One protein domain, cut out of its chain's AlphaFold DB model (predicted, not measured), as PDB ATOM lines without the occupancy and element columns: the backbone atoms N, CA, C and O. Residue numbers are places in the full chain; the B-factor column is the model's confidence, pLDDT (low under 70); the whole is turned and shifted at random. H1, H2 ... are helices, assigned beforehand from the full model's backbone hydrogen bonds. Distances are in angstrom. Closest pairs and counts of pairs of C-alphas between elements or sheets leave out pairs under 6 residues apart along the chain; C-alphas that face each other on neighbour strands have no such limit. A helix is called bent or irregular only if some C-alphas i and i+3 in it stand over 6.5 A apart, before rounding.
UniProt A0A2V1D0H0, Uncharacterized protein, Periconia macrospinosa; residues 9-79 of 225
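What this domain is: This is residues 9 to 79 of the 225 residues of an uncharacterized protein of Periconia macrospinosa (UniProt A0A2V1D0H0). H1, H3 and H4 make a row with H3 in the middle, and the long, kinked H2 folds back from H1 off one side. The printed part has 71 residues, with four named helices, H1 to H4 in order, and no named strand: all helix. It is compact, radius of gyration of the C-alphas 11.7 A, spanning 34 by 23 by 19 A.

Where its parts are: H1, residues 9 to 20, starts at C-alpha 9 (329.020, 247.938, 316.134) and measures 16.6 A. H2, residues 24 to 41, 23.0 A, has a kink of 51 degrees near residue 31 and is irregular: C-alphas 26 and 29 are 7.8 A apart. H3 is residues 50 to 61, 16.8 A. H4, residues 65 to 78, 19.8 A, ends at C-alpha 78 (325.809, 241.186, 296.215).

How they stand to each other: Hairpin H1 and H2 touch, closest C-alphas Ala 18 and Thr 24, 4.9 A. H1 touches H3, closest C-alphas Thr 12 and Ile 58, 5.5 A, at a shallow tilt of 31 degrees, the same way. Hairpin H3 and H4 touch, closest C-alphas Ala 59 and Phe 68, 4.9 A. H4 is apart from H1 and H2. Every O i to N i+4 pair is within hydrogen-bond range in H1, H3 and H4, and 10 of 14 in H2.

The domain as a whole: The farthest C-alphas, Ala 26 and Arg 78, are 34.8 A apart. The printed part has no cut and no long link; no printed residue is under 70 in pLDDT.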
ATOM      1  N   LEU A   9     329.944 248.763 315.354       93.25
ATOM      2  CA  LEU A   9     329.020 247.938 316.134       93.25
ATOM      3  C   LEU A   9     328.456 248.673 317.361       93.25
ATOM      4  O   LEU A   9     327.305 248.439 317.730       93.25
ATOM      5  N   LEU A  10     329.254 249.525 318.010       94.12
ATOM      6  CA  LEU A  10     328.801 250.298 319.163       94.12
ATOM      7  C   LEU A  10     327.806 251.376 318.726       94.12
ATOM      8  O   LEU A  10     326.751 251.484 319.346       94.12
ATOM      9  N   LEU A  11     328.080 252.088 317.625       94.19
ATOM     10  CA  LEU A  11     327.124 253.046 317.063       94.19
ATOM     11  C   LEU A  11     325.805 252.366 316.690       94.19
ATOM     12  O   LEU A  11     324.747 252.876 317.043       94.19
ATOM     13  N   THR A  12     325.842 251.196 316.043       92.12
ATOM     14  CA  THR A  12     324.614 250.455 315.713       92.12
ATOM     15  C   THR A  12     323.794 250.146 316.962       92.12
ATOM     16  O   THR A  12     322.585 250.353 316.962       92.12
ATOM     17  N   LYS A  13     324.433 249.685 318.046       90.94
ATOM     18  CA  LYS A  13     323.738 249.406 319.314       90.94
ATOM     19  C   LYS A  13     323.118 250.667 319.916       90.94
ATOM     20  O   LYS A  13     321.973 250.614 320.352       90.94
ATOM     21  N   ILE A  14     323.855 251.781 319.926       91.94
ATOM     22  CA  ILE A  14     323.357 253.072 320.425       91.94
ATOM     23  C   ILE A  14     322.156 253.534 319.594       91.94
ATOM     24  O   ILE A  14     321.126 253.868 320.169       91.94
ATOM     25  N   ALA A  15     322.262 253.495 318.264       90.38
ATOM     26  CA  ALA A  15     321.189 253.882 317.355       90.38
ATOM     27  C   ALA A  15     319.924 253.050 317.612       90.38
ATOM     28  O   ALA A  15     318.853 253.604 317.822       90.38
ATOM     29  N   VAL A  16     320.054 251.722 317.687       88.25
ATOM     30  CA  VAL A  16     318.929 250.813 317.967       88.25
ATOM     31  C   VAL A  16     318.256 251.133 319.300       88.25
ATOM     32  O   VAL A  16     317.031 251.155 319.366       88.25
ATOM     33  N   LEU A  17     319.034 251.381 320.358       89.50
ATOM     34  CA  LEU A  17     318.475 251.759 321.657       89.50
ATOM     35  C   LEU A  17     317.767 253.114 321.586       89.50
ATOM     36  O   LEU A  17     316.696 253.267 322.163       89.50
ATOM     37  N   ALA A  18     318.331 254.079 320.863       88.81
ATOM     38  CA  ALA A  18     317.720 255.389 320.712       88.81
ATOM     39  C   ALA A  18     316.404 255.345 319.921       88.81
ATOM     40  O   ALA A  18     315.454 256.014 320.313       88.81
ATOM     41  N   ASP A  19     316.311 254.526 318.867       86.25
ATOM     42  CA  ASP A  19     315.048 254.269 318.152       86.25
ATOM     43  C   ASP A  19     314.040 253.565 319.074       86.25
ATOM     44  O   ASP A  19     312.901 254.007 319.185       86.25
ATOM     45  N   TYR A  20     314.478 252.554 319.838       86.88
ATOM     46  CA  TYR A  20     313.622 251.830 320.788       86.88
ATOM     47  C   TYR A  20     313.007 252.739 321.865       86.88
ATOM     48  O   TYR A  20     311.836 252.585 322.210       86.88
ATOM     49  N   TYR A  21     313.779 253.692 322.391       88.81
ATOM     50  CA  TYR A  21     313.314 254.650 323.400       88.81
ATOM     51  C   TYR A  21     312.765 255.959 322.808       88.81
ATOM     52  O   TYR A  21     312.456 256.871 323.575       88.81
ATOM     53  N   ASN A  22     312.628 256.070 321.480       85.25
ATOM     54  CA  ASN A  22     312.211 257.292 320.776       85.25
ATOM     55  C   ASN A  22     313.025 258.543 321.172       85.25
ATOM     56  O   ASN A  22     312.478 259.631 321.325       85.25
ATOM     57  N   CYS A  23     314.337 258.394 321.358       89.31
ATOM     58  CA  CYS A  23     315.243 259.465 321.781       89.31
ATOM     59  C   CYS A  23     316.391 259.711 320.789       89.31
ATOM     60  O   CYS A  23     317.470 260.162 321.173       89.31
ATOM     61  N   THR A  24     316.168 259.440 319.500       85.44
ATOM     62  CA  THR A  24     317.152 259.682 318.430       85.44
ATOM     63  C   THR A  24     317.615 261.140 318.369       85.44
ATOM     64  O   THR A  24     318.798 261.388 318.160       85.44
ATOM     65  N   GLU A  25     316.725 262.096 318.648       85.31
ATOM     66  CA  GLU A  25     317.033 263.537 318.702       85.31
ATOM     67  C   GLU A  25     318.075 263.866 319.785       85.31
ATOM     68  O   GLU A  25     318.973 264.680 319.585       85.31
ATOM     69  N   ALA A  26     318.034 263.170 320.927       86.44
ATOM     70  CA  ALA A  26     318.953 263.419 322.040       86.44
ATOM     71  C   ALA A  26     320.407 263.024 321.727       86.44
ATOM     72  O   ALA A  26     321.331 263.472 322.408       86.44
ATOM     73  N   ILE A  27     320.618 262.172 320.718       86.94
ATOM     74  CA  ILE A  27     321.944 261.684 320.325       86.94
ATOM     75  C   ILE A  27     322.434 262.258 318.995       86.94
ATOM     76  O   ILE A  27     323.578 261.991 318.628       86.94
ATOM     77  N   GLU A  28     321.626 263.071 318.311       87.88
ATOM     78  CA  GLU A  28     321.858 263.544 316.940       87.88
ATOM     79  C   GLU A  28     323.259 264.152 316.760       87.88
ATOM     80  O   GLU A  28     324.072 263.626 315.996       87.88
ATOM     81  N   LEU A  29     323.613 265.137 317.595       86.75
ATOM     82  CA  LEU A  29     324.929 265.795 317.575       86.75
ATOM     83  C   LEU A  29     326.104 264.818 317.746       86.75
ATOM     84  O   LEU A  29     327.157 264.985 317.135       86.75
ATOM     85  N   SER A  30     325.946 263.797 318.595       89.25
ATOM     86  CA  SER A  30     327.003 262.796 318.802       89.25
ATOM     87  C   SER A  30     327.083 261.844 317.613       89.25
ATOM     88  O   SER A  30     328.175 261.492 317.168       89.25
ATOM     89  N   THR A  31     325.932 261.461 317.057       90.62
ATOM     90  CA  THR A  31     325.871 260.566 315.905       90.62
ATOM     91  C   THR A  31     326.428 261.185 314.634       90.62
ATOM     92  O   THR A  31     327.110 260.478 313.903       90.62
ATOM     93  N   GLU A  32     326.260 262.487 314.400       91.00
ATOM     94  CA  GLU A  32     326.893 263.165 313.263       91.00
ATOM     95  C   GLU A  32     328.423 263.067 313.308       91.00
ATOM     96  O   GLU A  32     329.068 262.784 312.294       91.00
ATOM     97  N   ILE A  33     329.010 263.267 314.494       92.50
ATOM     98  CA  ILE A  33     330.459 263.168 314.710       92.50
ATOM     99  C   ILE A  33     330.926 261.734 314.446       92.50
ATOM    100  O   ILE A  33     331.881 261.524 313.698       92.50
ATOM    101  N   TRP A  34     330.233 260.747 315.017       95.31
ATOM    102  CA  TRP A  34     330.594 259.336 314.869       95.31
ATOM    103  C   TRP A  34     330.398 258.810 313.449       95.31
ATOM    104  O   TRP A  34     331.232 258.053 312.967       95.31
ATOM    105  N   VAL A  35     329.330 259.208 312.754       94.81
ATOM    106  CA  VAL A  35     329.092 258.825 311.354       94.81
ATOM    107  C   VAL A  35     330.192 259.384 310.462       94.81
ATOM    108  O   VAL A  35     330.684 258.667 309.592       94.81
ATOM    109  N   ARG A  36     330.611 260.637 310.684       94.31
ATOM    110  CA  ARG A  36     331.717 261.246 309.935       94.31
ATOM    111  C   ARG A  36     333.022 260.479 310.143       94.31
ATOM    112  O   ARG A  36     333.643 260.094 309.163       94.31
ATOM    113  N   ASP A  37     333.378 260.186 311.391       94.69
ATOM    114  CA  ASP A  37     334.567 259.390 311.728       94.69
ATOM    115  C   ASP A  37     334.511 257.967 311.135       94.69
ATOM    116  O   ASP A  37     335.497 257.455 310.605       94.69
ATOM    117  N   LEU A  38     333.340 257.325 311.159       95.88
ATOM    118  CA  LEU A  38     333.159 255.985 310.603       95.88
ATOM    119  C   LEU A  38     333.259 255.945 309.080       95.88
ATOM    120  O   LEU A  38     333.726 254.942 308.548       95.88
ATOM    121  N   LYS A  39     332.853 257.005 308.370       94.19
ATOM    122  CA  LYS A  39     333.044 257.085 306.913       94.19
ATOM    123  C   LYS A  39     334.522 257.001 306.531       94.19
ATOM    124  O   LYS A  39     334.830 256.377 305.518       94.19
ATOM    125  N   ASP A  40     335.405 257.550 307.361       93.44
ATOM    126  CA  ASP A  40     336.849 257.541 307.123       93.44
ATOM    127  C   ASP A  40     337.508 256.247 307.631       93.44
ATOM    128  O   ASP A  40     338.358 255.664 306.959       93.44
ATOM    129  N   THR A  41     337.109 255.763 308.811       93.75
ATOM    130  CA  THR A  41     337.774 254.628 309.479       93.75
ATOM    131  C   THR A  41     337.216 253.259 309.087       93.75
ATOM    132  O   THR A  41     337.960 252.282 309.016       93.75
ATOM    133  N   THR A  42     335.905 253.152 308.860       95.25
ATOM    134  CA  THR A  42     335.198 251.903 308.529       95.25
ATOM    135  C   THR A  42     334.123 252.175 307.465       95.25
ATOM    136  O   THR A  42     332.927 252.089 307.766       95.25
ATOM    137  N   PRO A  43     334.511 252.507 306.218       95.56
ATOM    138  CA  PRO A  43     333.579 252.921 305.171       95.56
ATOM    139  C   PRO A  43     332.553 251.838 304.811       95.56
ATOM    140  O   PRO A  43     332.725 250.651 305.112       95.56
ATOM    141  N   ILE A  44     331.487 252.250 304.118       96.75
ATOM    142  CA  ILE A  44     330.455 251.339 303.609       96.75
ATOM    143  C   ILE A  44     331.106 250.301 302.675       96.75
ATOM    144  O   ILE A  44     331.680 250.676 301.649       96.75
ATOM    145  N   PRO A  45     331.008 248.995 302.986       96.31
ATOM    146  CA  PRO A  45     331.611 247.953 302.162       96.31
ATOM    147  C   PRO A  45     330.971 247.850 300.773       96.31
ATOM    148  O   PRO A  45     329.759 247.977 300.625       96.31
ATOM    149  N   SER A  46     331.767 247.507 299.759       95.25
ATOM    150  CA  SER A  46     331.273 247.231 298.396       95.25
ATOM    151  C   SER A  46     330.758 245.798 298.194       95.25
ATOM    152  O   SER A  46     330.276 245.459 297.116       95.25
ATOM    153  N   ASN A  47     330.878 244.945 299.214       93.38
ATOM    154  CA  ASN A  47     330.420 243.558 299.208       93.38
ATOM    155  C   ASN A  47     329.454 243.307 300.366       93.38
ATOM    156  O   ASN A  47     329.489 243.992 301.389       93.38
ATOM    157  N   TYR A  48     328.622 242.280 300.214       91.69
ATOM    158  CA  TYR A  48     327.723 241.844 301.269       91.69
ATOM    159  C   TYR A  48     328.510 241.244 302.446       91.69
ATOM    160  O   TYR A  48     329.204 240.240 302.295       91.69
ATOM    161  N   CYS A  49     328.424 241.870 303.621       92.00
ATOM    162  CA  CYS A  49     329.083 241.409 304.840       92.00
ATOM    163  C   CYS A  49     328.391 241.960 306.097       92.00
ATOM    164  O   CYS A  49     327.475 242.781 306.021       92.00
ATOM    165  N   ARG A  50     328.861 241.552 307.283       90.88
ATOM    166  CA  ARG A  50     328.318 242.033 308.564       90.88
ATOM    167  C   ARG A  50     328.377 243.558 308.697       90.88
ATOM    168  O   ARG A  50     327.403 244.152 309.145       90.88
ATOM    169  N   ASN A  51     329.478 244.191 308.293       93.44
ATOM    170  CA  ASN A  51     329.629 245.646 308.404       93.44
ATOM    171  C   ASN A  51     328.635 246.396 307.510       93.44
ATOM    172  O   ASN A  51     328.124 247.430 307.922       93.44
ATOM    173  N   LEU A  52     328.301 245.850 306.335       93.81
ATOM    174  CA  LEU A  52     327.264 246.415 305.472       93.81
ATOM    175  C   LEU A  52     325.902 246.432 306.176       93.81
ATOM    176  O   LEU A  52     325.200 247.436 306.135       93.81
ATOM    177  N   MET A  53     325.552 245.341 306.861       90.88
ATOM    178  CA  MET A  53     324.293 245.241 307.606       90.88
ATOM    179  C   MET A  53     324.234 246.220 308.786       90.88
ATOM    180  O   MET A  53     323.192 246.820 309.040       90.88
ATOM    181  N   LEU A  54     325.357 246.417 309.488       92.12
ATOM    182  CA  LEU A  54     325.462 247.413 310.559       92.12
ATOM    183  C   LEU A  54     325.277 248.839 310.021       92.12
ATOM    184  O   LEU A  54     324.505 249.606 310.594       92.12
ATOM    185  N   TRP A  55     325.923 249.168 308.899       94.44
ATOM    186  CA  TRP A  55     325.759 250.452 308.213       94.44
ATOM    187  C   TRP A  55     324.328 250.686 307.737       94.44
ATOM    188  O   TRP A  55     323.788 251.764 307.952       94.44
ATOM    189  N   MET A  56     323.693 249.674 307.148       92.00
ATOM    190  CA  MET A  56     322.299 249.749 306.706       92.00
ATOM    191  C   MET A  56     321.351 250.029 307.875       92.00
ATOM    192  O   MET A  56     320.449 250.855 307.757       92.00
ATOM    193  N   CYS A  57     321.581 249.389 309.026       90.56
ATOM    194  CA  CYS A  57     320.810 249.655 310.236       90.56
ATOM    195  C   CYS A  57     321.023 251.082 310.753       90.56
ATOM    196  O   CYS A  57     320.053 251.747 311.106       90.56
ATOM    197  N   ILE A  58     322.273 251.552 310.804       92.31
ATOM    198  CA  ILE A  58     322.593 252.924 311.219       92.31
ATOM    199  C   ILE A  58     321.899 253.920 310.290       92.31
ATOM    200  O   ILE A  58     321.207 254.810 310.769       92.31
ATOM    201  N   ALA A  59     322.028 253.733 308.977       93.06
ATOM    202  CA  ALA A  59     321.447 254.620 307.982       93.06
ATOM    203  C   ALA A  59     319.918 254.656 308.047       93.06
ATOM    204  O   ALA A  59     319.312 255.714 307.921       93.06
ATOM    205  N   TRP A  60     319.289 253.515 308.313       90.75
ATOM    206  CA  TRP A  60     317.852 253.459 308.523       90.75
ATOM    207  C   TRP A  60     317.410 254.193 309.795       90.75
ATOM    208  O   TRP A  60     316.455 254.972 309.762       90.75
ATOM    209  N   VAL A  61     318.069 253.926 310.925       88.69
ATOM    210  CA  VAL A  61     317.675 254.466 312.234       88.69
ATOM    211  C   VAL A  61     317.930 255.967 312.319       88.69
ATOM    212  O   VAL A  61     317.037 256.718 312.698       88.69
ATOM    213  N   LEU A  62     319.124 256.396 311.917       90.25
ATOM    214  CA  LEU A  62     319.549 257.795 311.954       90.25
ATOM    215  C   LEU A  62     319.078 258.603 310.737       90.25
ATOM    216  O   LEU A  62     319.479 259.749 310.588       90.25
ATOM    217  N   ARG A  63     318.253 258.008 309.866       91.25
ATOM    218  CA  ARG A  63     317.684 258.645 308.668       91.25
ATOM    219  C   ARG A  63     318.750 259.265 307.757       91.25
ATOM    220  O   ARG A  63     318.688 260.431 307.391       91.25
ATOM    221  N   LEU A  64     319.737 258.458 307.377       93.56
ATOM    222  CA  LEU A  64     320.825 258.844 306.479       93.56
ATOM    223  C   LEU A  64     320.514 258.346 305.052       93.56
ATOM    224  O   LEU A  64     320.787 257.181 304.740       93.56
ATOM    225  N   PRO A  65     319.886 259.163 304.181       94.31
ATOM    226  CA  PRO A  65     319.320 258.687 302.916       94.31
ATOM    227  C   PRO A  65     320.376 258.157 301.947       94.31
ATOM    228  O   PRO A  65     320.174 257.106 301.343       94.31
ATOM    229  N   GLN A  66     321.516 258.837 301.826       95.19
ATOM    230  CA  GLN A  66     322.574 258.445 300.896       95.19
ATOM    231  C   GLN A  66     323.173 257.083 301.275       95.19
ATOM    232  O   GLN A  66     323.325 256.196 300.434       95.19
ATOM    233  N   GLU A  67     323.479 256.900 302.553       95.56
ATOM    234  CA  GLU A  67     324.046 255.686 303.125       95.56
ATOM    235  C   GLU A  67     323.038 254.540 303.064       95.56
ATOM    236  O   GLU A  67     323.410 253.393 302.800       95.56
ATOM    237  N   PHE A  68     321.752 254.835 303.260       94.88
ATOM    238  CA  PHE A  68     320.687 253.847 303.161       94.88
ATOM    239  C   PHE A  68     320.540 253.327 301.729       94.88
ATOM    240  O   PHE A  68     320.594 252.114 301.506       94.88
ATOM    241  N   THR A  69     320.460 254.223 300.741       96.19
ATOM    242  CA  THR A  69     320.453 253.841 299.323       96.19
ATOM    243  C   THR A  69     321.718 253.060 298.972       96.19
ATOM    244  O   THR A  69     321.652 251.991 298.367       96.19
ATOM    245  N   GLN A  70     322.896 253.514 299.396       96.06
ATOM    246  CA  GLN A  70     324.143 252.826 299.069       96.06
ATOM    247  C   GLN A  70     324.210 251.412 299.668       96.06
ATOM    248  O   GLN A  70     324.555 250.452 298.975       96.06
ATOM    249  N   THR A  71     323.874 251.261 300.949       94.94
ATOM    250  CA  THR A  71     323.968 249.971 301.650       94.94
ATOM    251  C   THR A  71     322.960 248.953 301.125       94.94
ATOM    252  O   THR A  71     323.317 247.790 300.912       94.94
ATOM    253  N   THR A  72     321.726 249.382 300.852       95.00
ATOM    254  CA  THR A  72     320.697 248.526 300.247       95.00
ATOM    255  C   THR A  72     321.057 248.153 298.810       95.00
ATOM    256  O   THR A  72     320.940 246.984 298.458       95.00
ATOM    257  N   ALA A  73     321.611 249.068 298.004       96.19
ATOM    258  CA  ALA A  73     322.075 248.757 296.647       96.19
ATOM    259  C   ALA A  73     323.127 247.638 296.638       96.19
ATOM    260  O   ALA A  73     323.041 246.698 295.840       96.19
ATOM    261  N   VAL A  74     324.115 247.711 297.538       96.06
ATOM    262  CA  VAL A  74     325.129 246.658 297.680       96.06
ATOM    263  C   VAL A  74     324.473 245.350 298.118       96.06
ATOM    264  O   VAL A  74     324.772 244.304 297.546       96.06
ATOM    265  N   ALA A  75     323.556 245.390 299.086       94.50
ATOM    266  CA  ALA A  75     322.877 244.194 299.569       94.50
ATOM    267  C   ALA A  75     322.029 243.517 298.478       94.50
ATOM    268  O   ALA A  75     322.143 242.305 298.308       94.50
ATOM    269  N   ILE A  76     321.266 244.280 297.688       95.69
ATOM    270  CA  ILE A  76     320.480 243.754 296.561       95.69
ATOM    271  C   ILE A  76     321.405 243.099 295.525       95.69
ATOM    272  O   ILE A  76     321.155 241.976 295.092       95.69
ATOM    273  N   LYS A  77     322.504 243.768 295.143       96.25
ATOM    274  CA  LYS A  77     323.404 243.290 294.076       96.25
ATOM    275  C   LYS A  77     324.277 242.107 294.491       96.25
ATOM    276  O   LYS A  77     324.570 241.250 293.659       96.25
ATOM    277  N   ARG A  78     324.732 242.078 295.747       95.69
ATOM    278  CA  ARG A  78     325.809 241.186 296.215       95.69
ATOM    279  C   ARG A  78     325.341 240.082 297.164       95.69
ATOM    280  O   ARG A  78     326.096 239.143 297.380       95.69
ATOM    281  N   SER A  79     324.153 240.177 297.762       93.31
ATOM    282  CA  SER A  79     323.672 239.135 298.676       93.31
ATOM    283  C   SER A  79     323.199 237.904 297.914       93.31
ATOM    284  O   SER A  79     322.355 238.009 297.028       93.31
TER     285      SER A  79